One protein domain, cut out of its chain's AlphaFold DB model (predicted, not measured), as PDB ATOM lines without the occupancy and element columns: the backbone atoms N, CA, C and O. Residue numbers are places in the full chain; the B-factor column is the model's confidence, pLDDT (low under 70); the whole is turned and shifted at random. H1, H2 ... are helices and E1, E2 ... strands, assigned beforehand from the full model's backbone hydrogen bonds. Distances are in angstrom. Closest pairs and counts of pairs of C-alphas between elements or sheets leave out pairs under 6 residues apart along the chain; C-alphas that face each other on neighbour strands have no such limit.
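AT A GLANCE: This is residues 36 to 227 of the 231 residues of an uncharacterized protein of Flavonifractor sp. An10 (UniProt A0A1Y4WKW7). A large, twisted sheet of eight strands folds back on itself, its long hairpin E5 and E6 partly covering E7 and E11, and is partly face to face with a smaller sheet E1 to E4, the strands of the two crossed at 50 degrees. The small sheet curls round helix H1 at one end, while H2 covers E7 of the large sheet at the other. The printed part has 192 residues, with named elements in the order H1, E1 to E7, H2, E8 to E12; it is mostly strand, with antiparallel neighbours, the small sheet running E1 E2 E3 E4. It is compact, with a radius of gyration of the C-alphas of 17.9 A and spans of 52 by 47 by 26 A.

IN THESE COORDINATES: Begin in the large sheet at C-alpha 112, (105.924, 124.911, 158.997): E5, residues 112 to 126, runs 40.5 A, and E6, 129 to 143, returns over 42.0 A. Then come E7, 150 to 159, 29.3 A; E8, 174 to 182, 24.3 A; E9, 185 to 187; E10, 191 to 194; E11, 207 to 216, 29.3 A; and E12, 222 to 226, ending at C-alpha 226, (106.882, 125.804, 165.287). The small sheet has E1, 56 to 62; E2, 74 to 80; E3, 83 to 92, 28.0 A; and E4, 96 to 106, 29.0 A, which bends by 57 degrees at residue 100. Find H1, residues 39 to 49, from C-alpha 39 at (118.579, 139.657, 141.965), and H2 at 165 to 172.

HOW THE PARTS SIT: Start at E6: E5 lies on one side of it, with N 120 and O 136 2.9 A apart; E9 and E10 lie on the other, with N 141 to O 186 at 2.8 A and N 135 to O 193 at 2.9 A. Go on through E8 and E9, N 179 to O 187 at 2.8 A; E7 and E8, N 153 to O 176 at 2.9 A; E7 and E11, N 154 to O 212 at 2.8 A; and the hairpin E11 and E12, N 226 to O 213 at 2.8 A. E5 and E11 of this sheet touch, with 5 pairs of C-alphas within 8 A; their closest C-alphas, those of Val 114 and Cys 213, are 6.4 A apart. H2 is on this sheet at a height of 8.2 A, across the strands, at 81 degrees to E7 on the local plane; its closest C-alpha pair with E7 is Leu 169 and Leu 156, 6.2 A. The two sheets form a sandwich, two sheets face to face; the closest C-alphas of E1 and E8, Ala 59 and Met 181, are 5.9 A apart. E1 to E4 are a meander, each strand the antiparallel neighbour of the one before: see N 58 to O 77, 2.9 A; N 78 to O 85, 2.8 A; N 86 to O 103, 2.9 A. With H1 on one face it makes two layers, a sheet and a helix; the closest C-alphas of H1 and E4, Arg 39 and Trp 97, are 5.9 A apart. In H1 and H2 every O i to N i+4 pair is within hydrogen-bond range.

THE WHOLE: The C-alphas farthest apart are those of Gly 81 and Asn 127, 53.6 A. The printed part has no cut. The links E1 to E2 and E10 to E11 are long, with 11 and 12 residues. The mean pLDDT of the printed part is 91.1; look at residues 203 to 204 for values under 70.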
ATOM      1  N   MET A  36     126.075 140.853 140.738       94.62
ATOM      2  CA  MET A  36     125.252 140.571 139.561       94.62
ATOM      3  C   MET A  36     124.301 141.725 139.233       94.62
ATOM      4  O   MET A  36     123.795 142.392 140.130       94.62
ATOM      5  N   PRO A  37     123.972 141.968 137.954       92.19
ATOM      6  CA  PRO A  37     123.112 143.093 137.578       92.19
ATOM      7  C   PRO A  37     121.649 142.911 138.010       92.19
ATOM      8  O   PRO A  37     120.888 143.873 138.039       92.19
ATOM      9  N   THR A  38     121.228 141.687 138.345       93.56
ATOM     10  CA  THR A  38     119.861 141.398 138.797       93.56
ATOM     11  C   THR A  38     119.862 140.453 139.994       93.56
ATOM     12  O   THR A  38     120.749 139.608 140.127       93.56
ATOM     13  N   ARG A  39     118.817 140.559 140.825       94.00
ATOM     14  CA  ARG A  39     118.579 139.657 141.965       94.00
ATOM     15  C   ARG A  39     118.511 138.190 141.537       94.00
ATOM     16  O   ARG A  39     119.088 137.340 142.198       94.00
ATOM     17  N   GLU A  40     117.862 137.901 140.409       94.75
ATOM     18  CA  GLU A  40     117.722 136.534 139.885       94.75
ATOM     19  C   GLU A  40     119.079 135.910 139.534       94.75
ATOM     20  O   GLU A  40     119.333 134.755 139.864       94.75
ATOM     21  N   LEU A  41     119.972 136.675 138.896       94.75
ATOM     22  CA  LEU A  41     121.319 136.198 138.581       94.75
ATOM     23  C   LEU A  41     122.169 136.015 139.840       94.75
ATOM     24  O   LEU A  41     122.882 135.019 139.926       94.75
ATOM     25  N   ALA A  42     122.055 136.924 140.818       95.62
ATOM     26  CA  ALA A  42     122.713 136.773 142.117       95.62
ATOM     27  C   ALA A  42     122.257 135.482 142.820       95.62
ATOM     28  O   ALA A  42     123.088 134.685 143.245       95.62
ATOM     29  N   CYS A  43     120.944 135.225 142.848       95.56
ATOM     30  CA  CYS A  43     120.381 134.004 143.425       95.56
ATOM     31  C   CYS A  43     120.901 132.754 142.709       95.56
ATOM     32  O   CYS A  43     121.366 131.833 143.366       95.56
ATOM     33  N   ARG A  44     120.887 132.722 141.368       94.62
ATOM     34  CA  ARG A  44     121.391 131.565 140.607       94.62
ATOM     35  C   ARG A  44     122.870 131.302 140.842       94.62
ATOM     36  O   ARG A  44     123.276 130.151 140.956       94.62
ATOM     37  N   GLN A  45     123.671 132.360 140.908       93.88
ATOM     38  CA  GLN A  45     125.087 132.248 141.223       93.88
ATOM     39  C   GLN A  45     125.299 131.648 142.617       93.88
ATOM     40  O   GLN A  45     126.130 130.753 142.759       93.88
ATOM     41  N   ALA A  46     124.552 132.115 143.622       94.12
ATOM     42  CA  ALA A  46     124.622 131.568 144.973       94.12
ATOM     43  C   ALA A  46     124.131 130.116 145.028       94.12
ATOM     44  O   ALA A  46     124.808 129.272 145.600       94.12
ATOM     45  N   GLU A  47     123.032 129.780 144.350       94.50
ATOM     46  CA  GLU A  47     122.565 128.395 144.231       94.50
ATOM     47  C   GLU A  47     123.671 127.486 143.666       94.50
ATOM     48  O   GLU A  47     123.977 126.451 144.255       94.50
ATOM     49  N   THR A  48     124.355 127.900 142.589       93.00
ATOM     50  CA  THR A  48     125.502 127.152 142.047       93.00
ATOM     51  C   THR A  48     126.652 127.043 143.051       93.00
ATOM     52  O   THR A  48     127.250 125.975 143.169       93.00
ATOM     53  N   ALA A  49     126.980 128.122 143.767       91.50
ATOM     54  CA  ALA A  49     128.083 128.139 144.728       91.50
ATOM     55  C   ALA A  49     127.829 127.239 145.950       91.50
ATOM     56  O   ALA A  49     128.766 126.633 146.464       91.50
ATOM     57  N   HIS A  50     126.570 127.117 146.378       89.31
ATOM     58  CA  HIS A  50     126.146 126.294 147.513       89.31
ATOM     59  C   HIS A  50     125.676 124.886 147.102       89.31
ATOM     60  O   HIS A  50     125.149 124.152 147.936       89.31
ATOM     61  N   PHE A  51     125.834 124.501 145.827       89.88
ATOM     62  CA  PHE A  51     125.300 123.250 145.264       89.88
ATOM     63  C   PHE A  51     123.790 123.060 145.506       89.88
ATOM     64  O   PHE A  51     123.287 121.936 145.558       89.88
ATOM     65  N   ALA A  52     123.054 124.162 145.653       88.44
ATOM     66  CA  ALA A  52     121.613 124.153 145.823       88.44
ATOM     67  C   ALA A  52     120.920 124.029 144.452       88.44
ATOM     68  O   ALA A  52     121.427 124.529 143.441       88.44
ATOM     69  N   PRO A  53     119.752 123.371 144.384       90.25
ATOM     70  CA  PRO A  53     119.002 123.274 143.142       90.25
ATOM     71  C   PRO A  53     118.519 124.653 142.688       90.25
ATOM     72  O   PRO A  53     118.138 125.498 143.496       90.25
ATOM     73  N   HIS A  54     118.474 124.851 141.372       93.00
ATOM     74  CA  HIS A  54     118.002 126.103 140.795       93.00
ATOM     75  C   HIS A  54     116.500 126.274 140.986       93.00
ATOM     76  O   HIS A  54     115.694 125.600 140.338       93.00
ATOM     77  N   GLY A  55     116.129 127.175 141.895       91.56
ATOM     78  CA  GLY A  55     114.742 127.457 142.216       91.56
ATOM     79  C   GLY A  55     114.089 128.445 141.258       91.56
ATOM     80  O   GLY A  55     114.698 128.989 140.342       91.56
ATOM     81  N   ARG A  56     112.811 128.715 141.504       94.94
ATOM     82  CA  ARG A  56     112.131 129.929 141.041       94.94
ATOM     83  C   ARG A  56     111.872 130.839 142.231       94.94
ATOM     84  O   ARG A  56     111.638 130.351 143.334       94.94
ATOM     85  N   THR A  57     111.863 132.143 142.003       96.12
ATOM     86  CA  THR A  57     111.466 133.113 143.025       96.12
ATOM     87  C   THR A  57     109.977 132.951 143.310       96.12
ATOM     88  O   THR A  57     109.169 133.009 142.385       96.12
ATOM     89  N   VAL A  58     109.628 132.709 144.573       95.56
ATOM     90  CA  VAL A  58     108.232 132.596 145.035       95.56
ATOM     91  C   VAL A  58     107.799 133.802 145.855       95.56
ATOM     92  O   VAL A  58     106.640 134.181 145.783       95.56
ATOM     93  N   ALA A  59     108.733 134.439 146.557       95.50
ATOM     94  CA  ALA A  59     108.502 135.671 147.293       95.50
ATOM     95  C   ALA A  59     109.787 136.501 147.327       95.50
ATOM     96  O   ALA A  59     110.893 135.973 147.187       95.50
ATOM     97  N   ALA A  60     109.643 137.808 147.501       94.94
ATOM     98  CA  ALA A  60     110.757 138.718 147.705       94.94
ATOM     99  C   ALA A  60     110.278 139.941 148.482       94.94
ATOM    100  O   ALA A  60     109.137 140.376 148.317       94.94
ATOM    101  N   GLY A  61     111.175 140.533 149.260       92.62
ATOM    102  CA  GLY A  61     110.872 141.712 150.055       92.62
ATOM    103  C   GLY A  61     112.080 142.612 150.243       92.62
ATOM    104  O   GLY A  61     113.212 142.266 149.900       92.62
ATOM    105  N   HIS A  62     111.803 143.802 150.758       91.19
ATOM    106  CA  HIS A  62     112.808 144.744 151.227       91.19
ATOM    107  C   HIS A  62     112.764 144.788 152.742       91.19
ATOM    108  O   HIS A  62     111.689 144.661 153.327       91.19
ATOM    109  N   VAL A  63     113.917 145.021 153.353       86.19
ATOM    110  CA  VAL A  63     114.010 145.153 154.802       86.19
ATOM    111  C   VAL A  63     114.106 146.618 155.150       86.19
ATOM    112  O   VAL A  63     114.840 147.383 154.527       86.19
ATOM    113  N   ARG A  64     113.291 147.016 156.118       87.38
ATOM    114  CA  ARG A  64     113.290 148.359 156.675       87.38
ATOM    115  C   ARG A  64     113.153 148.233 158.172       87.38
ATOM    116  O   ARG A  64     112.145 147.713 158.645       87.38
ATOM    117  N   PHE A  65     114.169 148.716 158.861       90.69
ATOM    118  CA  PHE A  65     114.200 148.806 160.306       90.69
ATOM    119  C   PHE A  65     113.942 150.244 160.743       90.69
ATOM    120  O   PHE A  65     114.165 151.182 159.973       90.69
ATOM    121  N   GLN A  66     113.376 150.412 161.934       90.38
ATOM    122  CA  GLN A  66     112.977 151.723 162.459       90.38
ATOM    123  C   GLN A  66     114.050 152.342 163.363       90.38
ATOM    124  O   GLN A  66     114.217 153.559 163.371       90.38
ATOM    125  N   HIS A  67     114.781 151.511 164.103       87.94
ATOM    126  CA  HIS A  67     115.710 151.882 165.167       87.94
ATOM    127  C   HIS A  67     117.178 151.656 164.781       87.94
ATOM    128  O   HIS A  67     118.068 152.162 165.458       87.94
ATOM    129  N   THR A  68     117.453 150.900 163.716       87.62
ATOM    130  CA  THR A  68     118.814 150.586 163.255       87.62
ATOM    131  C   THR A  68     118.844 150.392 161.739       87.62
ATOM    132  O   THR A  68     117.796 150.322 161.097       87.62
ATOM    133  N   GLU A  69     120.034 150.322 161.147       87.06
ATOM    134  CA  GLU A  69     120.194 150.015 159.723       87.06
ATOM    135  C   GLU A  69     120.332 148.497 159.530       87.06
ATOM    136  O   GLU A  69     121.167 147.864 160.183       87.06
ATOM    137  N   PRO A  70     119.528 147.875 158.648       86.25
ATOM    138  CA  PRO A  70     119.690 146.462 158.355       86.25
ATOM    139  C   PRO A  70     121.011 146.237 157.617       86.25
ATOM    140  O   PRO A  70     121.409 147.019 156.756       86.25
ATOM    141  N   HIS A  71     121.666 145.112 157.896       86.81
ATOM    142  CA  HIS A  71     122.880 144.721 157.178       86.81
ATOM    143  C   HIS A  71     122.599 144.188 155.758       86.81
ATOM    144  O   HIS A  71     123.540 143.845 155.041       86.81
ATOM    145  N   LEU A  72     121.319 144.085 155.371       90.44
ATOM    146  CA  LEU A  72     120.856 143.649 154.058       90.44
ATOM    147  C   LEU A  72     119.800 144.604 153.479       90.44
ATOM    148  O   LEU A  72     119.017 145.201 154.218       90.44
ATOM    149  N   ASP A  73     119.727 144.701 152.151       91.38
ATOM    150  CA  ASP A  73     118.769 145.562 151.437       91.38
ATOM    151  C   ASP A  73     117.469 144.842 151.042       91.38
ATOM    152  O   ASP A  73     116.403 145.453 150.867       91.38
ATOM    153  N   ALA A  74     117.562 143.540 150.771       93.31
ATOM    154  CA  ALA A  74     116.449 142.742 150.279       93.31
ATOM    155  C   ALA A  74     116.632 141.253 150.568       93.31
ATOM    156  O   ALA A  74     117.747 140.757 150.678       93.31
ATOM    157  N   TRP A  75     115.524 140.527 150.564       94.50
ATOM    158  CA  TRP A  75     115.523 139.073 150.616       94.50
ATOM    159  C   TRP A  75     114.711 138.487 149.471       94.50
ATOM    160  O   TRP A  75     113.810 139.125 148.911       94.50
ATOM    161  N   VAL A  76     115.050 137.257 149.100       95.81
ATOM    162  CA  VAL A  76     114.357 136.478 148.075       95.81
ATOM    163  C   VAL A  76     114.180 135.057 148.577       95.81
ATOM    164  O   VAL A  76     115.137 134.425 149.010       95.81
ATOM    165  N   VAL A  77     112.965 134.526 148.455       95.88
ATOM    166  CA  VAL A  77     112.693 133.109 148.690       95.88
ATOM    167  C   VAL A  77     112.618 132.386 147.355       95.88
ATOM    168  O   VAL A  77     111.825 132.718 146.467       95.88
ATOM    169  N   ARG A  78     113.467 131.374 147.222       95.94
ATOM    170  CA  ARG A  78     113.593 130.478 146.079       95.94
ATOM    171  C   ARG A  78     112.922 129.155 146.408       95.94
ATOM    172  O   ARG A  78     113.028 128.670 147.528       95.94
ATOM    173  N   ARG A  79     112.260 128.547 145.426       94.19
ATOM    174  CA  ARG A  79     111.663 127.215 145.558       94.19
ATOM    175  C   ARG A  79     112.081 126.311 144.411       94.19
ATOM    176  O   ARG A  79     111.848 126.645 143.249       94.19
ATOM    177  N   ALA A  80     112.620 125.148 144.751       92.69
ATOM    178  CA  ALA A  80     112.937 124.060 143.834       92.69
ATOM    179  C   ALA A  80     112.314 122.765 144.381       92.69
ATOM    180  O   ALA A  80     112.828 122.154 145.315       92.69
ATOM    181  N   GLY A  81     111.167 122.366 143.825       87.75
ATOM    182  CA  GLY A  81     110.402 121.223 144.333       87.75
ATOM    183  C   GLY A  81     109.896 121.447 145.767       87.75
ATOM    184  O   GLY A  81     109.202 122.436 146.032       87.75
ATOM    185  N   GLY A  82     110.237 120.518 146.666       86.12
ATOM    186  CA  GLY A  82     109.953 120.576 148.108       86.12
ATOM    187  C   GLY A  82     110.995 121.340 148.936       86.12
ATOM    188  O   GLY A  82     110.881 121.398 150.154       86.12
ATOM    189  N   ARG A  83     112.014 121.934 148.302       90.69
ATOM    190  CA  ARG A  83     113.051 122.708 148.992       90.69
ATOM    191  C   ARG A  83     112.837 124.198 148.794       90.69
ATOM    192  O   ARG A  83     112.605 124.657 147.669       90.69
ATOM    193  N   PHE A  84     112.983 124.939 149.882       93.62
ATOM    194  CA  PHE A  84     113.025 126.390 149.867       93.62
ATOM    195  C   PHE A  84     114.453 126.867 150.125       93.62
ATOM    196  O   PHE A  84     115.294 126.153 150.680       93.62
ATOM    197  N   SER A  85     114.779 128.064 149.661       94.38
ATOM    198  CA  SER A  85     116.017 128.739 150.032       94.38
ATOM    199  C   SER A  85     115.742 130.210 150.240       94.38
ATOM    200  O   SER A  85     115.103 130.841 149.400       94.38
ATOM    201  N   VAL A  86     116.208 130.737 151.359       94.62
ATOM    202  CA  VAL A  86     116.155 132.160 151.659       94.62
ATOM    203  C   VAL A  86     117.501 132.744 151.270       94.62
ATOM    204  O   VAL A  86     118.542 132.233 151.678       94.62
ATOM    205  N   VAL A  87     117.474 133.759 150.415       95.19
ATOM    206  CA  VAL A  87     118.662 134.444 149.910       95.19
ATOM    207  C   VAL A  87     118.620 135.881 150.391       95.19
ATOM    208  O   VAL A  87     117.687 136.624 150.069       95.19
ATOM    209  N   GLU A  88     119.647 136.271 151.125       95.06
ATOM    210  CA  GLU A  88     119.846 137.623 151.629       95.06
ATOM    211  C   GLU A  88     120.712 138.418 150.656       95.06
ATOM    212  O   GLU A  88     121.738 137.936 150.168       95.06
ATOM    213  N   LEU A  89     120.286 139.635 150.321       95.00
ATOM    214  CA  LEU A  89     120.857 140.416 149.230       95.00
ATOM    215  C   LEU A  89     121.226 141.831 149.669       95.00
ATOM    216  O   LEU A  89     120.453 142.518 150.336       95.00
ATOM    217  N   ASN A  90     122.361 142.296 149.155       94.06
ATOM    218  CA  ASN A  90     122.849 143.663 149.289       94.06
ATOM    219  C   ASN A  90     123.072 144.328 147.936       94.06
ATOM    220  O   ASN A  90     123.421 143.672 146.949       94.06
ATOM    221  N   ARG A  91     122.924 145.652 147.893       91.31
ATOM    222  CA  ARG A  91     123.284 146.486 146.752       91.31
ATOM    223  C   ARG A  91     124.737 146.927 146.858       91.31
ATOM    224  O   ARG A  91     125.090 147.872 147.557       91.31
ATOM    225  N   THR A  92     125.592 146.311 146.061       88.12
ATOM    226  CA  THR A  92     126.971 146.758 145.868       88.12
ATOM    227  C   THR A  92     127.013 147.922 144.878       88.12
ATOM    228  O   THR A  92     126.491 147.836 143.762       88.12
ATOM    229  N   ALA A  93     127.638 149.028 145.294       84.25
ATOM    230  CA  ALA A  93     127.732 150.268 144.516       84.25
ATOM    231  C   ALA A  93     126.363 150.806 144.035       84.25
ATOM    232  O   ALA A  93     126.260 151.403 142.964       84.25
ATOM    233  N   GLY A  94     125.293 150.548 144.801       82.88
ATOM    234  CA  GLY A  94     123.931 151.035 144.546       82.88
ATOM    235  C   GLY A  94     123.198 150.412 143.348       82.88
ATOM    236  O   GLY A  94     122.001 150.654 143.183       82.88
ATOM    237  N   LEU A  95     123.882 149.608 142.529       87.06
ATOM    238  CA  LEU A  95     123.381 149.123 141.236       87.06
ATOM    239  C   LEU A  95     123.400 147.599 141.110       87.06
ATOM    240  O   LEU A  95     122.510 147.032 140.476       87.06
ATOM    241  N   LEU A  96     124.418 146.943 141.667       93.19
ATOM    242  CA  LEU A  96     124.630 145.508 141.512       93.19
ATOM    243  C   LEU A  96     124.214 144.771 142.781       93.19
ATOM    244  O   LEU A  96     124.250 145.328 143.869       93.19
ATOM    245  N   TRP A  97     123.833 143.512 142.639       95.25
ATOM    246  CA  TRP A  97     123.351 142.661 143.715       95.25
ATOM    247  C   TRP A  97     124.417 141.659 144.122       95.25
ATOM    248  O   TRP A  97     124.927 140.916 143.283       95.25
ATOM    249  N   SER A  98     124.697 141.615 145.413       94.00
ATOM    250  CA  SER A  98     125.560 140.621 146.041       94.00
ATOM    251  C   SER A  98     124.747 139.794 147.016       94.00
ATOM    252  O   SER A  98     123.817 140.308 147.639       94.00
ATOM    253  N   VAL A  99     125.099 138.520 147.134       93.75
ATOM    254  CA  VAL A  99     124.502 137.628 148.126       93.75
ATOM    255  C   VAL A  99     125.279 137.763 149.428       93.75
ATOM    256  O   VAL A  99     126.506 137.686 149.416       93.75
ATOM    257  N   VAL A 100     124.554 138.019 150.514       92.44
ATOM    258  CA  VAL A 100     125.083 138.040 151.882       92.44
ATOM    259  C   VAL A 100     125.120 136.616 152.410       92.44
ATOM    260  O   VAL A 100     126.182 136.135 152.792       92.44
ATOM    261  N   ASP A 101     123.977 135.936 152.338       91.75
ATOM    262  CA  ASP A 101     123.835 134.549 152.749       91.75
ATOM    263  C   ASP A 101     122.774 133.818 151.912       91.75
ATOM    264  O   ASP A 101     121.893 134.428 151.289       91.75
ATOM    265  N   LEU A 102     122.883 132.493 151.882       92.75
ATOM    266  CA  LEU A 102     121.895 131.584 151.321       92.75
ATOM    267  C   LEU A 102     121.688 130.422 152.285       92.75
ATOM    268  O   LEU A 102     122.555 129.561 152.444       92.75
ATOM    269  N   GLN A 103     120.475 130.331 152.822       91.44
ATOM    270  CA  GLN A 103     120.065 129.226 153.674       91.44
ATOM    271  C   GLN A 103     119.045 128.343 152.961       91.44
ATOM    272  O   GLN A 103     117.994 128.808 152.520       91.44
ATOM    273  N   SER A 104     119.343 127.045 152.846       89.50
ATOM    274  CA  SER A 104     118.408 126.055 152.300       89.50
ATOM    275  C   SER A 104     117.587 125.422 153.419       89.50
ATOM    276  O   SER A 104     118.145 124.916 154.388       89.50
ATOM    277  N   ILE A 105     116.269 125.404 153.237       86.88
ATOM    278  CA  ILE A 105     115.294 124.847 154.174       86.88
ATOM    279  C   ILE A 105     114.598 123.664 153.480       86.88
ATOM    280  O   ILE A 105     113.854 123.871 152.507       86.88
ATOM    281  N   PRO A 106     114.875 122.413 153.890       82.94
ATOM    282  CA  PRO A 106     114.151 121.253 153.386       82.94
ATOM    283  C   PRO A 106     112.747 121.206 154.009       82.94
ATOM    284  O   PRO A 106     112.621 121.147 155.221       82.94
ATOM    285  N   MET A 107     111.697 121.207 153.184       82.75
ATOM    286  CA  MET A 107     110.293 121.148 153.633       82.75
ATOM    287  C   MET A 107     109.608 119.859 153.145       82.75
ATOM    288  O   MET A 107     108.435 119.867 152.781       82.75
ATOM    289  N   GLU A 108     110.361 118.760 153.022       74.25
ATOM    290  CA  GLU A 108     109.832 117.490 152.495       74.25
ATOM    291  C   GLU A 108     108.877 116.812 153.488       74.25
ATOM    292  O   GLU A 108     107.850 116.273 153.076       74.25
ATOM    293  N   GLU A 109     109.180 116.900 154.785       70.81
ATOM    294  CA  GLU A 109     108.372 116.323 155.871       70.81
ATOM    295  C   GLU A 109     107.741 117.395 156.775       70.81
ATOM    296  O   GLU A 109     106.731 117.145 157.434       70.81
ATOM    297  N   GLU A 110     108.287 118.613 156.769       78.88
ATOM    298  CA  GLU A 110     107.801 119.727 157.579       78.88
ATOM    299  C   GLU A 110     106.744 120.555 156.842       78.88
ATOM    300  O   GLU A 110     106.852 120.854 155.651       78.88
ATOM    301  N   LYS A 111     105.710 120.973 157.580       83.62
ATOM    302  CA  LYS A 111     104.653 121.863 157.065       83.62
ATOM    303  C   LYS A 111     104.820 123.320 157.478       83.62
ATOM    304  O   LYS A 111     104.129 124.183 156.930       83.62
ATOM    305  N   LEU A 112     105.700 123.589 158.438       92.19
ATOM    306  CA  LEU A 112     105.924 124.911 158.997       92.19
ATOM    307  C   LEU A 112     107.378 125.060 159.434       92.19
ATOM    308  O   LEU A 112     107.854 124.280 160.247       92.19
ATOM    309  N   CYS A 113     108.027 126.108 158.946       92.12
ATOM    310  CA  CYS A 113     109.333 126.554 159.407       92.12
ATOM    311  C   CYS A 113     109.289 128.073 159.596       92.12
ATOM    312  O   CYS A 113     108.626 128.777 158.828       92.12
ATOM    313  N   VAL A 114     109.981 128.582 160.612       92.00
ATOM    314  CA  VAL A 114     110.153 130.018 160.849       92.00
ATOM    315  C   VAL A 114     111.623 130.389 160.741       92.00
ATOM    316  O   VAL A 114     112.512 129.625 161.107       92.00
ATOM    317  N   TYR A 115     111.869 131.570 160.198       87.38
ATOM    318  CA  TYR A 115     113.182 132.102 159.914       87.38
ATOM    319  C   TYR A 115     113.211 133.608 160.192       87.38
ATOM    320  O   TYR A 115     112.183 134.287 160.188       87.38
ATOM    321  N   GLN A 116     114.400 134.143 160.432       86.81
ATOM    322  CA  GLN A 116     114.626 135.566 160.670       86.81
ATOM    323  C   GLN A 116     115.435 136.148 159.511       86.81
ATOM    324  O   GLN A 116     116.474 135.594 159.173       86.81
ATOM    325  N   VAL A 117     114.959 137.239 158.899       78.94
ATOM    326  CA  VAL A 117     115.586 137.862 157.721       78.94
ATOM    327  C   VAL A 117     115.506 139.386 157.752       78.94
ATOM    328  O   VAL A 117     114.518 139.955 157.279       78.94
ATOM    329  N   PRO A 118     116.564 140.105 158.151       77.31
ATOM    330  CA  PRO A 118     117.662 139.752 159.044       77.31
ATOM    331  C   PRO A 118     117.272 140.009 160.511       77.31
ATOM    332  O   PRO A 118     116.127 140.358 160.818       77.31
ATOM    333  N   SER A 119     118.263 139.951 161.405       81.81
ATOM    334  CA  SER A 119     118.273 140.738 162.641       81.81
ATOM    335  C   SER A 119     119.380 141.805 162.626       81.81
ATOM    336  O   SER A 119     120.411 141.648 161.963       81.81
ATOM    337  N   ALA A 120     119.167 142.917 163.331       88.06
ATOM    338  CA  ALA A 120     120.198 143.927 163.572       88.06
ATOM    339  C   ALA A 120     120.141 144.435 165.020       88.06
ATOM    340  O   ALA A 120     119.043 144.668 165.540       88.06
ATOM    341  N   PRO A 121     121.299 144.604 165.682       88.88
ATOM    342  CA  PRO A 121     121.344 145.105 167.045       88.88
ATOM    343  C   PRO A 121     120.875 146.560 167.102       88.88
ATOM    344  O   PRO A 121     121.097 147.356 166.184       88.88
ATOM    345  N   VAL A 122     120.234 146.889 168.215       89.12
ATOM    346  CA  VAL A 122     119.872 148.245 168.598       89.12
ATOM    347  C   VAL A 122     120.592 148.538 169.902       89.12
ATOM    348  O   VAL A 122     120.303 147.942 170.945       89.12
ATOM    349  N   ASP A 123     121.528 149.473 169.825       89.75
ATOM    350  CA  ASP A 123     122.328 149.895 170.962       89.75
ATOM    351  C   ASP A 123     121.934 151.302 171.409       89.75
ATOM    352  O   ASP A 123     121.591 152.168 170.600       89.75
ATOM    353  N   THR A 124     122.036 151.555 172.709       87.00
ATOM    354  CA  THR A 124     121.892 152.892 173.288       87.00
ATOM    355  C   THR A 124     123.186 153.317 173.966       87.00
ATOM    356  O   THR A 124     124.024 152.496 174.334       87.00
ATOM    357  N   VAL A 125     123.394 154.630 174.094       85.75
ATOM    358  CA  VAL A 125     124.574 155.174 174.773       85.75
ATOM    359  C   VAL A 125     124.187 155.592 176.184       85.75
ATOM    360  O   VAL A 125     123.508 156.601 176.372       85.75
ATOM    361  N   VAL A 126     124.670 154.850 177.176       80.69
ATOM    362  CA  VAL A 126     124.453 155.122 178.600       80.69
ATOM    363  C   VAL A 126     125.798 155.463 179.233       80.69
ATOM    364  O   VAL A 126     126.752 154.691 179.170       80.69
ATOM    365  N   ASN A 127     125.922 156.662 179.810       85.12
ATOM    366  CA  ASN A 127     127.162 157.139 180.449       85.12
ATOM    367  C   ASN A 127     128.425 157.015 179.564       85.12
ATOM    368  O   ASN A 127     129.518 156.724 180.050       85.12
ATOM    369  N   GLY A 128     128.278 157.223 178.251       85.56
ATOM    370  CA  GLY A 128     129.375 157.120 177.283       85.56
ATOM    371  C   GLY A 128     129.779 155.686 176.919       85.56
ATOM    372  O   GLY A 128     130.793 155.503 176.247       85.56
ATOM    373  N   ARG A 129     129.010 154.677 177.342       83.44
ATOM    374  CA  ARG A 129     129.167 153.275 176.941       83.44
ATOM    375  C   ARG A 129     128.017 152.853 176.040       83.44
ATOM    376  O   ARG A 129     126.888 153.282 176.239       83.44
ATOM    377  N   ILE A 130     128.339 152.029 175.049       84.38
ATOM    378  CA  ILE A 130     127.355 151.392 174.177       84.38
ATOM    379  C   ILE A 130     126.776 150.205 174.947       84.38
ATOM    380  O   ILE A 130     127.528 149.327 175.376       84.38
ATOM    381  N   GLU A 131     125.464 150.203 175.140       84.44
ATOM    382  CA  GLU A 131     124.718 149.137 175.798       84.44
ATOM    383  C   GLU A 131     123.704 148.538 174.821       84.44
ATOM    384  O   GLU A 131     122.876 149.243 174.235       84.44
ATOM    385  N   PHE A 132     123.774 147.217 174.653       85.44
ATOM    386  CA  PHE A 132     122.817 146.468 173.847       85.44
ATOM    387  C   PHE A 132     121.433 146.556 174.486       85.44
ATOM    388  O   PHE A 132     121.259 146.202 175.652       85.44
ATOM    389  N   THR A 133     120.460 147.056 173.730       88.31
ATOM    390  CA  THR A 133     119.090 147.295 174.217       88.31
ATOM    391  C   THR A 133     118.109 146.256 173.671       88.31
ATOM    392  O   THR A 133     117.065 145.995 174.266       88.31
ATOM    393  N   GLY A 134     118.448 145.642 172.541       91.12
ATOM    394  CA  GLY A 134     117.634 144.641 171.873       91.12
ATOM    395  C   GLY A 134     118.032 144.513 170.410       91.12
ATOM    396  O   GLY A 134     119.077 145.006 169.985       91.12
ATOM    397  N   CYS A 135     117.184 143.882 169.611       91.25
ATOM    398  CA  CYS A 135     117.382 143.826 168.168       91.25
ATOM    399  C   CYS A 135     116.088 144.097 167.417       91.25
ATOM    400  O   CYS A 135     115.002 143.785 167.900       91.25
ATOM    401  N   GLU A 136     116.208 144.603 166.199       92.88
ATOM    402  CA  GLU A 136     115.124 144.487 165.236       92.88
ATOM    403  C   GLU A 136     115.242 143.198 164.442       92.88
ATOM    404  O   GLU A 136     116.334 142.821 164.022       92.88
ATOM    405  N   VAL A 137     114.107 142.532 164.245       92.44
ATOM    406  CA  VAL A 137     113.992 141.255 163.539       92.44
ATOM    407  C   VAL A 137     112.879 141.371 162.514       92.44
ATOM    408  O   VAL A 137     111.767 141.756 162.860       92.44
ATOM    409  N   ALA A 138     113.145 141.006 161.264       93.06
ATOM    410  CA  ALA A 138     112.096 140.837 160.262       93.06
ATOM    411  C   ALA A 138     111.770 139.336 160.119       93.06
ATOM    412  O   ALA A 138     112.586 138.574 159.600       93.06
ATOM    413  N   PRO A 139     110.612 138.875 160.618       94.38
ATOM    414  CA  PRO A 139     110.272 137.462 160.618       94.38
ATOM    415  C   PRO A 139     109.740 137.003 159.257       94.38
ATOM    416  O   PRO A 139     108.967 137.693 158.585       94.38
ATOM    417  N   LEU A 140     110.121 135.785 158.888       95.38
ATOM    418  CA  LEU A 140     109.678 135.079 157.696       95.38
ATOM    419  C   LEU A 140     109.237 133.673 158.108       95.38
ATOM    420  O   LEU A 140     109.945 132.989 158.835       95.38
ATOM    421  N   ALA A 141     108.098 133.199 157.620       95.56
ATOM    422  CA  ALA A 141     107.681 131.815 157.795       95.56
ATOM    423  C   ALA A 141     107.422 131.153 156.445       95.56
ATOM    424  O   ALA A 141     106.972 131.779 155.484       95.56
ATOM    425  N   ILE A 142     107.692 129.855 156.385       95.19
ATOM    426  CA  ILE A 142     107.325 128.995 155.267       95.19
ATOM    427  C   ILE A 142     106.278 128.025 155.795       95.19
ATOM    428  O   ILE A 142     106.581 127.167 156.621       95.19
ATOM    429  N   CYS A 143     105.044 128.173 155.323       94.62
ATOM    430  CA  CYS A 143     103.918 127.330 155.689       94.62
ATOM    431  C   CYS A 143     103.301 126.714 154.434       94.62
ATOM    432  O   CYS A 143     102.830 127.417 153.541       94.62
ATOM    433  N   THR A 144     103.295 125.384 154.367       91.44
ATOM    434  CA  THR A 144     102.700 124.623 153.258       91.44
ATOM    435  C   THR A 144     101.341 124.022 153.624       91.44
ATOM    436  O   THR A 144     100.788 123.244 152.843       91.44
ATOM    437  N   HIS A 145     100.783 124.379 154.789       92.38
ATOM    438  CA  HIS A 145      99.456 123.930 155.199       92.38
ATOM    439  C   HIS A 145      98.387 124.550 154.278       92.38
ATOM    440  O   HIS A 145      98.329 125.773 154.169       92.38
ATOM    441  N   PRO A 146      97.539 123.747 153.606       91.00
ATOM    442  CA  PRO A 146      96.606 124.257 152.597       91.00
ATOM    443  C   PRO A 146      95.493 125.136 153.180       91.00
ATOM    444  O   PRO A 146      94.930 125.959 152.469       91.00
ATOM    445  N   GLU A 147      95.189 124.949 154.462       94.69
ATOM    446  CA  GLU A 147      94.147 125.673 155.200       94.69
ATOM    447  C   GLU A 147      94.694 126.886 155.968       94.69
ATOM    448  O   GLU A 147      93.941 127.542 156.677       94.69
ATOM    449  N   ALA A 148      95.994 127.192 155.856       95.88
ATOM    450  CA  ALA A 148      96.582 128.338 156.544       95.88
ATOM    451  C   ALA A 148      95.939 129.648 156.067       95.88
ATOM    452  O   ALA A 148      96.063 130.016 154.899       95.88
ATOM    453  N   ALA A 149      95.288 130.356 156.987       96.25
ATOM    454  CA  ALA A 149      94.660 131.649 156.731       96.25
ATOM    455  C   ALA A 149      95.310 132.783 157.532       96.25
ATOM    456  O   ALA A 149      95.300 133.929 157.085       96.25
ATOM    457  N   ARG A 150      95.901 132.469 158.690       97.00
ATOM    458  CA  ARG A 150      96.614 133.432 159.533       97.00
ATOM    459  C   ARG A 150      97.877 132.809 160.101       97.00
ATOM    460  O   ARG A 150      97.850 131.672 160.572       97.00
ATOM    461  N   VAL A 151      98.970 133.564 160.093       97.56
ATOM    462  CA  VAL A 151     100.248 133.145 160.674       97.56
ATOM    463  C   VAL A 151     100.740 134.225 161.622       97.56
ATOM    464  O   VAL A 151     100.882 135.381 161.236       97.56
ATOM    465  N   GLU A 152     101.012 133.840 162.861       97.31
ATOM    466  CA  GLU A 152     101.533 134.719 163.902       97.31
ATOM    467  C   GLU A 152     102.918 134.242 164.322       97.31
ATOM    468  O   GLU A 152     103.160 133.042 164.469       97.31
ATOM    469  N   VAL A 153     103.823 135.188 164.543       96.81
ATOM    470  CA  VAL A 153     105.143 134.922 165.103       96.81
ATOM    471  C   VAL A 153     105.278 135.635 166.436       96.81
ATOM    472  O   VAL A 153     104.922 136.805 166.552       96.81
ATOM    473  N   SER A 154     105.818 134.946 167.433       96.31
ATOM    474  CA  SER A 154     106.216 135.533 168.709       96.31
ATOM    475  C   SER A 154     107.728 135.415 168.845       96.31
ATOM    476  O   SER A 154     108.285 134.333 168.667       96.31
ATOM    477  N   VAL A 155     108.397 136.523 169.144       95.62
ATOM    478  CA  VAL A 155     109.858 136.603 169.208       95.62
ATOM    479  C   VAL A 155     110.301 137.010 170.610       95.62
ATOM    480  O   VAL A 155     109.693 137.886 171.228       95.62
ATOM    481  N   LEU A 156     111.356 136.369 171.116       95.38
ATOM    482  CA  LEU A 156     111.844 136.544 172.483       95.38
ATOM    483  C   LEU A 156     113.370 136.446 172.552       95.38
ATOM    484  O   LEU A 156     113.938 135.444 172.132       95.38
ATOM    485  N   TRP A 157     114.035 137.418 173.176       93.00
ATOM    486  CA  TRP A 157     115.401 137.224 173.674       93.00
ATOM    487  C   TRP A 157     115.368 136.508 175.014       93.00
ATOM    488  O   TRP A 157     115.024 137.137 175.998       93.00
ATOM    489  N   PHE A 158     115.719 135.234 175.101       93.56
ATOM    490  CA  PHE A 158     115.748 134.476 176.352       93.56
ATOM    491  C   PHE A 158     117.150 134.462 176.966       93.56
ATOM    492  O   PHE A 158     118.105 133.989 176.350       93.56
ATOM    493  N   GLY A 159     117.293 135.004 178.168       92.06
ATOM    494  CA  GLY A 159     118.529 135.003 178.935       92.06
ATOM    495  C   GLY A 159     118.844 133.614 179.476       92.06
ATOM    496  O   GLY A 159     117.978 132.933 180.011       92.06
ATOM    497  N   GLY A 160     120.112 133.199 179.427       90.75
ATOM    498  CA  GLY A 160     120.541 131.896 179.960       90.75
ATOM    499  C   GLY A 160     120.386 131.726 181.483       90.75
ATOM    500  O   GLY A 160     120.720 130.671 182.011       90.75
ATOM    501  N   TRP A 161     119.931 132.765 182.191       90.81
ATOM    502  CA  TRP A 161     119.595 132.751 183.619       90.81
ATOM    503  C   TRP A 161     118.097 132.560 183.888       90.81
ATOM    504  O   TRP A 161     117.716 132.321 185.031       90.81
ATOM    505  N   GLU A 162     117.248 132.706 182.872       91.56
ATOM    506  CA  GLU A 162     115.817 132.451 182.984       91.56
ATOM    507  C   GLU A 162     115.560 130.937 182.935       91.56
ATOM    508  O   GLU A 162     116.301 130.178 182.308       91.56
ATOM    509  N   THR A 163     114.514 130.474 183.623       91.88
ATOM    510  CA  THR A 163     114.212 129.036 183.753       91.88
ATOM    511  C   THR A 163     112.988 128.589 182.966       91.88
ATOM    512  O   THR A 163     112.841 127.398 182.714       91.88
ATOM    513  N   ASP A 164     112.104 129.517 182.603       93.75
ATOM    514  CA  ASP A 164     110.844 129.223 181.924       93.75
ATOM    515  C   ASP A 164     110.686 130.136 180.706       93.75
ATOM    516  O   ASP A 164     110.446 131.339 180.827       93.75
ATOM    517  N   VAL A 165     110.857 129.545 179.522       94.31
ATOM    518  CA  VAL A 165     110.762 130.259 178.245       94.31
ATOM    519  C   VAL A 165     109.334 130.723 177.977       94.31
ATOM    520  O   VAL A 165     109.152 131.800 177.419       94.31
ATOM    521  N   TYR A 166     108.321 129.957 178.386       94.06
ATOM    522  CA  TYR A 166     106.925 130.289 178.108       94.06
ATOM    523  C   TYR A 166     106.441 131.422 179.005       94.06
ATOM    524  O   TYR A 166     105.821 132.355 178.503       94.06
ATOM    525  N   ALA A 167     106.804 131.406 180.290       94.69
ATOM    526  CA  ALA A 167     106.521 132.527 181.184       94.69
ATOM    527  C   ALA A 167     107.189 133.825 180.689       94.69
ATOM    528  O   ALA A 167     106.547 134.872 180.628       94.69
ATOM    529  N   ALA A 168     108.451 133.749 180.249       94.44
ATOM    530  CA  ALA A 168     109.144 134.891 179.654       94.44
ATOM    531  C   ALA A 168     108.500 135.342 178.328       94.44
ATOM    532  O   ALA A 168     108.392 136.538 178.056       94.44
ATOM    533  N   LEU A 169     108.039 134.405 177.494       95.38
ATOM    534  CA  LEU A 169     107.332 134.718 176.252       95.38
ATOM    535  C   LEU A 169     106.009 135.447 176.521       95.38
ATOM    536  O   LEU A 169     105.683 136.382 175.796       95.38
ATOM    537  N   GLU A 170     105.264 135.052 177.552       94.69
ATOM    538  CA  GLU A 170     104.018 135.716 177.948       94.69
ATOM    539  C   GLU A 170     104.255 137.117 178.522       94.69
ATOM    540  O   GLU A 170     103.496 138.040 178.227       94.69
ATOM    541  N   GLU A 171     105.310 137.296 179.318       93.94
ATOM    542  CA  GLU A 171     105.612 138.578 179.960       93.94
ATOM    543  C   GLU A 171     106.130 139.630 178.967       93.94
ATOM    544  O   GLU A 171     105.764 140.805 179.048       93.94
ATOM    545  N   ARG A 172     107.010 139.224 178.042       93.56
ATOM    546  CA  ARG A 172     107.819 140.158 177.234       93.56
ATOM    547  C   ARG A 172     108.041 139.726 175.784       93.56
ATOM    548  O   ARG A 172     108.809 140.369 175.068       93.56
ATOM    549  N   GLY A 173     107.394 138.653 175.337       94.31
ATOM    550  CA  GLY A 173     107.415 138.249 173.938       94.31
ATOM    551  C   GLY A 173     106.763 139.297 173.042       94.31
ATOM    552  O   GLY A 173     105.713 139.856 173.356       94.31
ATOM    553  N   VAL A 174     107.374 139.548 171.888       96.25
ATOM    554  CA  VAL A 174     106.844 140.481 170.891       96.25
ATOM    555  C   VAL A 174     106.166 139.675 169.796       96.25
ATOM    556  O   VAL A 174     106.815 138.873 169.129       96.25
ATOM    557  N   THR A 175     104.859 139.871 169.620       95.94
ATOM    558  CA  THR A 175     104.065 139.130 168.630       95.94
ATOM    559  C   THR A 175     103.717 140.007 167.433       95.94
ATOM    560  O   THR A 175     103.336 141.166 167.595       95.94
ATOM    561  N   GLY A 176     103.836 139.444 166.232       94.81
ATOM    562  CA  GLY A 176     103.439 140.073 164.977       94.81
ATOM    563  C   GLY A 176     102.696 139.095 164.071       94.81
ATOM    564  O   GLY A 176     103.025 137.911 164.011       94.81
ATOM    565  N   GLU A 177     101.702 139.598 163.348       96.62
ATOM    566  CA  GLU A 177     101.012 138.839 162.305       96.62
ATOM    567  C   GLU A 177     101.782 138.951 160.982       96.62
ATOM    568  O   GLU A 177     102.253 140.029 160.602       96.62
ATOM    569  N   LEU A 178     101.938 137.826 160.287       96.31
ATOM    570  CA  LEU A 178     102.615 137.757 158.998       96.31
ATOM    571  C   LEU A 178     101.607 137.909 157.858       96.31
ATOM    572  O   LEU A 178     100.481 137.426 157.921       96.31
ATOM    573  N   THR A 179     102.044 138.535 156.773       96.12
ATOM    574  CA  THR A 179     101.267 138.677 155.539       96.12
ATOM    575  C   THR A 179     101.599 137.544 154.572       96.12
ATOM    576  O   THR A 179     102.777 137.242 154.370       96.12
ATOM    577  N   ASP A 180     100.581 136.948 153.946       95.62
ATOM    578  CA  ASP A 180     100.771 135.971 152.869       95.62
ATOM    579  C   ASP A 180     101.423 136.645 151.653       95.62
ATOM    580  O   ASP A 180     100.875 137.570 151.050       95.62
ATOM    581  N   MET A 181     102.610 136.169 151.288       95.12
ATOM    582  CA  MET A 181     103.363 136.622 150.115       95.12
ATOM    583  C   MET A 181     103.127 135.718 148.897       95.12
ATOM    584  O   MET A 181     103.661 135.978 147.815       95.12
ATOM    585  N   GLY A 182     102.338 134.654 149.063       91.25
ATOM    586  CA  GLY A 182     102.087 133.612 148.084       91.25
ATOM    587  C   GLY A 182     103.135 132.496 148.109       91.25
ATOM    588  O   GLY A 182     104.238 132.606 148.644       91.25
ATOM    589  N   GLY A 183     102.787 131.358 147.499       88.81
ATOM    590  CA  GLY A 183     103.713 130.232 147.332       88.81
ATOM    591  C   GLY A 183     104.088 129.491 148.623       88.81
ATOM    592  O   GLY A 183     105.035 128.697 148.586       88.81
ATOM    593  N   GLY A 184     103.335 129.714 149.707       92.12
ATOM    594  CA  GLY A 184     103.581 129.171 151.045       92.12
ATOM    595  C   GLY A 184     104.549 130.008 151.882       92.12
ATOM    596  O   GLY A 184     105.108 129.494 152.845       92.12
ATOM    597  N   VAL A 185     104.804 131.260 151.498       95.44
ATOM    598  CA  VAL A 185     105.713 132.170 152.205       95.44
ATOM    599  C   VAL A 185     104.910 133.277 152.872       95.44
ATOM    600  O   VAL A 185     104.088 133.917 152.227       95.44
ATOM    601  N   TRP A 186     105.209 133.538 154.138       96.81
ATOM    602  CA  TRP A 186     104.578 134.563 154.959       96.81
ATOM    603  C   TRP A 186     105.657 135.484 155.524       96.81
ATOM    604  O   TRP A 186     106.672 135.000 156.019       96.81
ATOM    605  N   ALA A 187     105.471 136.799 155.445       95.25
ATOM    606  CA  ALA A 187     106.457 137.775 155.911       95.25
ATOM    607  C   ALA A 187     105.810 138.829 156.809       95.25
ATOM    608  O   ALA A 187     104.727 139.328 156.508       95.25
ATOM    609  N   GLY A 188     106.475 139.164 157.909       91.00
ATOM    610  CA  GLY A 188     105.987 140.139 158.880       91.00
ATOM    611  C   GLY A 188     106.697 141.485 158.779       91.00
ATOM    612  O   GLY A 188     107.734 141.603 158.118       91.00
ATOM    613  N   PRO A 189     106.158 142.518 159.447       88.62
ATOM    614  CA  PRO A 189     106.892 143.756 159.665       88.62
ATOM    615  C   PRO A 189     108.117 143.507 160.552       88.62
ATOM    616  O   PRO A 189     108.170 142.532 161.299       88.62
ATOM    617  N   ALA A 190     109.086 144.421 160.507       91.56
ATOM    618  CA  ALA A 190     110.180 144.412 161.467       91.56
ATOM    619  C   ALA A 190     109.651 144.629 162.892       91.56
ATOM    620  O   ALA A 190     108.850 145.535 163.138       91.56
ATOM    621  N   LEU A 191     110.106 143.790 163.816       93.81
ATOM    622  CA  LEU A 191     109.749 143.801 165.226       93.81
ATOM    623  C   LEU A 191     110.977 144.203 166.035       93.81
ATOM    624  O   LEU A 191     112.023 143.565 165.922       93.81
ATOM    625  N   PHE A 192     110.848 145.233 166.868       94.50
ATOM    626  CA  PHE A 192     111.840 145.507 167.900       94.50
ATOM    627  C   PHE A 192     111.625 144.550 169.072       94.50
ATOM    628  O   PHE A 192     110.543 144.521 169.657       94.50
ATOM    629  N   VAL A 193     112.655 143.778 169.408       94.38
ATOM    630  CA  VAL A 193     112.653 142.782 170.480       94.38
ATOM    631  C   VAL A 193     113.655 143.231 171.543       94.38
ATOM    632  O   VAL A 193     114.859 143.246 171.259       94.38
ATOM    633  N   PRO A 194     113.200 143.606 172.750       92.38
ATOM    634  CA  PRO A 194     114.094 144.045 173.817       92.38
ATOM    635  C   PRO A 194     114.980 142.893 174.308       92.38
ATOM    636  O   PRO A 194     114.565 141.731 174.271       92.38
ATOM    637  N   ASP A 195     116.193 143.210 174.776       89.88
ATOM    638  CA  ASP A 195     117.066 142.226 175.435       89.88
ATOM    639  C   ASP A 195     116.415 141.682 176.721       89.88
ATOM    640  O   ASP A 195     115.530 142.304 177.320       89.88
ATOM    641  N   ALA A 196     116.867 140.509 177.160       88.94
ATOM    642  CA  ALA A 196     116.428 139.925 178.419       88.94
ATOM    643  C   ALA A 196     116.903 140.788 179.608       88.94
ATOM    644  O   ALA A 196     118.095 141.106 179.696       88.94
ATOM    645  N   PRO A 197     116.023 141.134 180.567       87.06
ATOM    646  CA  PRO A 197     116.410 141.918 181.734       87.06
ATOM    647  C   PRO A 197     117.404 141.134 182.600       87.06
ATOM    648  O   PRO A 197     117.100 140.059 183.126       87.06
ATOM    649  N   LYS A 198     118.620 141.672 182.736       84.62
ATOM    650  CA  LYS A 198     119.692 141.045 183.516       84.62
ATOM    651  C   LYS A 198     119.470 141.267 185.016       84.62
ATOM    652  O   LYS A 198     119.228 142.404 185.421       84.62
ATOM    653  N   PRO A 199     119.611 140.225 185.856       85.19
ATOM    654  CA  PRO A 199     119.616 140.378 187.303       85.19
ATOM    655  C   PRO A 199     120.758 141.294 187.746       85.19
ATOM    656  O   PRO A 199     121.853 141.262 187.172       85.19
ATOM    657  N   GLU A 200     120.531 142.069 188.806       81.88
ATOM    658  CA  GLU A 200     121.581 142.898 189.397       81.88
ATOM    659  C   GLU A 200     122.802 142.045 189.786       81.88
ATOM    660  O   GLU A 200     122.685 140.987 190.403       81.88
ATOM    661  N   GLY A 201     123.997 142.510 189.410       77.44
ATOM    662  CA  GLY A 201     125.263 141.828 189.695       77.44
ATOM    663  C   GLY A 201     125.697 140.790 188.654       77.44
ATOM    664  O   GLY A 201     126.832 140.312 188.727       77.44
ATOM    665  N   LEU A 202     124.866 140.477 187.654       79.56
ATOM    666  CA  LEU A 202     125.250 139.591 186.555       79.56
ATOM    667  C   LEU A 202     126.030 140.377 185.487       79.56
ATOM    668  O   LEU A 202     125.469 141.150 184.717       79.56
ATOM    669  N   THR A 203     127.352 140.197 185.456       67.88
ATOM    670  CA  THR A 203     128.259 140.972 184.586       67.88
ATOM    671  C   THR A 203     128.492 140.343 183.213       67.88
ATOM    672  O   THR A 203     128.858 141.049 182.275       67.88
ATOM    673  N   SER A 204     128.261 139.035 183.068       64.88
ATOM    674  CA  SER A 204     128.350 138.331 181.787       64.88
ATOM    675  C   SER A 204     127.322 137.212 181.699       64.88
ATOM    676  O   SER A 204     127.318 136.300 182.527       64.88
ATOM    677  N   SER A 205     126.502 137.251 180.661       75.69
ATOM    678  CA  SER A 205     125.552 136.198 180.330       75.69
ATOM    679  C   SER A 205     125.188 136.274 178.852       75.69
ATOM    680  O   SER A 205     125.253 137.342 178.243       75.69
ATOM    681  N   SER A 206     124.834 135.129 178.270       82.44
ATOM    682  CA  SER A 206     124.303 135.053 176.912       82.44
ATOM    683  C   SER A 206     122.779 135.072 176.950       82.44
ATOM    684  O   SER A 206     122.170 134.419 177.800       82.44
ATOM    685  N   SER A 207     122.175 135.778 176.004       86.81
ATOM    686  CA  SER A 207     120.772 135.622 175.637       86.81
ATOM    687  C   SER A 207     120.688 134.913 174.280       86.81
ATOM    688  O   SER A 207     121.648 134.906 173.509       86.81
ATOM    689  N   THR A 208     119.574 134.235 174.020       89.81
ATOM    690  CA  THR A 208     119.284 133.512 172.775       89.81
ATOM    691  C   THR A 208     117.970 134.017 172.211       89.81
ATOM    692  O   THR A 208     116.992 134.121 172.943       89.81
ATOM    693  N   LEU A 209     117.936 134.333 170.922       91.19
ATOM    694  CA  LEU A 209     116.718 134.764 170.253       91.19
ATOM    695  C   LEU A 209     115.896 133.536 169.837       91.19
ATOM    696  O   LEU A 209     116.370 132.709 169.060       91.19
ATOM    697  N   TYR A 210     114.668 133.432 170.334       93.75
ATOM    698  CA  TYR A 210     113.703 132.401 169.962       93.75
ATOM    699  C   TYR A 210     112.576 132.985 169.117       93.75
ATOM    700  O   TYR A 210     112.063 134.068 169.407       93.75
ATOM    701  N   LEU A 211     112.181 132.240 168.083       94.56
ATOM    702  CA  LEU A 211     111.047 132.542 167.218       94.56
ATOM    703  C   LEU A 211     110.043 131.398 167.321       94.56
ATOM    704  O   LEU A 211     110.333 130.278 166.916       94.56
ATOM    705  N   PHE A 212     108.859 131.699 167.833       95.38
ATOM    706  CA  PHE A 212     107.718 130.795 167.872       95.38
ATOM    707  C   PHE A 212     106.775 131.169 166.743       95.38
ATOM    708  O   PHE A 212     106.509 132.350 166.539       95.38
ATOM    709  N   CYS A 213     106.234 130.189 166.031       96.31
ATOM    710  CA  CYS A 213     105.284 130.446 164.953       96.31
ATOM    711  C   CYS A 213     104.012 129.637 165.169       96.31
ATOM    712  O   CYS A 213     104.081 128.450 165.484       96.31
ATOM    713  N   ARG A 214     102.853 130.270 164.997       96.81
ATOM    714  CA  ARG A 214     101.534 129.644 165.105       96.81
ATOM    715  C   ARG A 214     100.753 129.901 163.829       96.81
ATOM    716  O   ARG A 214     100.696 131.025 163.339       96.81
ATOM    717  N   VAL A 215     100.148 128.848 163.297       97.38
ATOM    718  CA  VAL A 215      99.351 128.897 162.070       97.38
ATOM    719  C   VAL A 215      97.915 128.555 162.411       97.38
ATOM    720  O   VAL A 215      97.673 127.568 163.104       97.38
ATOM    721  N   TYR A 216      96.980 129.335 161.886       97.88
ATOM    722  CA  TYR A 216      95.550 129.179 162.109       97.88
ATOM    723  C   TYR A 216      94.791 129.038 160.787       97.88
ATOM    724  O   TYR A 216      95.225 129.572 159.759       97.88
ATOM    725  N   ASP A 217      93.661 128.334 160.826       97.06
ATOM    726  CA  ASP A 217      92.678 128.333 159.738       97.06
ATOM    727  C   ASP A 217      91.818 129.610 159.739       97.06
ATOM    728  O   ASP A 217      92.031 130.535 160.531       97.06
ATOM    729  N   ALA A 218      90.863 129.688 158.807       96.62
ATOM    730  CA  ALA A 218      89.978 130.842 158.657       96.62
ATOM    731  C   ALA A 218      88.994 130.994 159.831       96.62
ATOM    732  O   ALA A 218      88.527 132.097 160.116       96.62
ATOM    733  N   GLU A 219      88.691 129.895 160.519       97.12
ATOM    734  CA  GLU A 219      87.840 129.826 161.703       97.12
ATOM    735  C   GLU A 219      88.598 130.178 162.997       97.12
ATOM    736  O   GLU A 219      87.975 130.390 164.039       97.12
ATOM    737  N   GLY A 220      89.929 130.287 162.933       95.88
ATOM    738  CA  GLY A 220      90.802 130.610 164.057       95.88
ATOM    739  C   GLY A 220      91.285 129.395 164.853       95.88
ATOM    740  O   GLY A 220      91.861 129.572 165.930       95.88
ATOM    741  N   ASN A 221      91.089 128.172 164.357       97.12
ATOM    742  CA  ASN A 221      91.644 126.971 164.971       97.12
ATOM    743  C   ASN A 221      93.141 126.870 164.683       97.12
ATOM    744  O   ASN A 221      93.610 127.165 163.586       97.12
ATOM    745  N   LEU A 222      93.902 126.424 165.681       97.00
ATOM    746  CA  LEU A 222      95.341 126.226 165.559       97.00
ATOM    747  C   LEU A 222      95.638 124.980 164.710       97.00
ATOM    748  O   LEU A 222      95.255 123.870 165.075       97.00
ATOM    749  N   LEU A 223      96.357 125.168 163.605       95.62
ATOM    750  CA  LEU A 223      96.730 124.117 162.656       95.62
ATOM    751  C   LEU A 223      98.131 123.558 162.913       95.62
ATOM    752  O   LEU A 223      98.355 122.355 162.805       95.62
ATOM    753  N   ALA A 224      99.093 124.435 163.205       94.12
ATOM    754  CA  ALA A 224     100.487 124.056 163.396       94.12
ATOM    755  C   ALA A 224     101.216 125.043 164.310       94.12
ATOM    756  O   ALA A 224     100.881 126.229 164.363       94.12
ATOM    757  N   VAL A 225     102.243 124.535 164.991       94.38
ATOM    758  CA  VAL A 225     103.156 125.316 165.827       94.38
ATOM    759  C   VAL A 225     104.586 124.951 165.457       94.38
ATOM    760  O   VAL A 225     104.905 123.775 165.306       94.38
ATOM    761  N   CYS A 226     105.436 125.961 165.308       92.56
ATOM    762  CA  CYS A 226     106.882 125.804 165.287       92.56
ATOM    763  C   CYS A 226     107.408 126.312 166.626       92.56
ATOM    764  O   CYS A 226     107.239 127.493 166.946       92.56
ATOM    765  N   ASP A 227     107.985 125.399 167.402       92.00
ATOM    766  CA  ASP A 227     108.547 125.673 168.715       92.00
ATOM    767  C   ASP A 227     110.045 125.332 168.704       92.00
ATOM    768  O   ASP A 227     110.398 124.158 168.574       92.00
TER     769      ASP A 227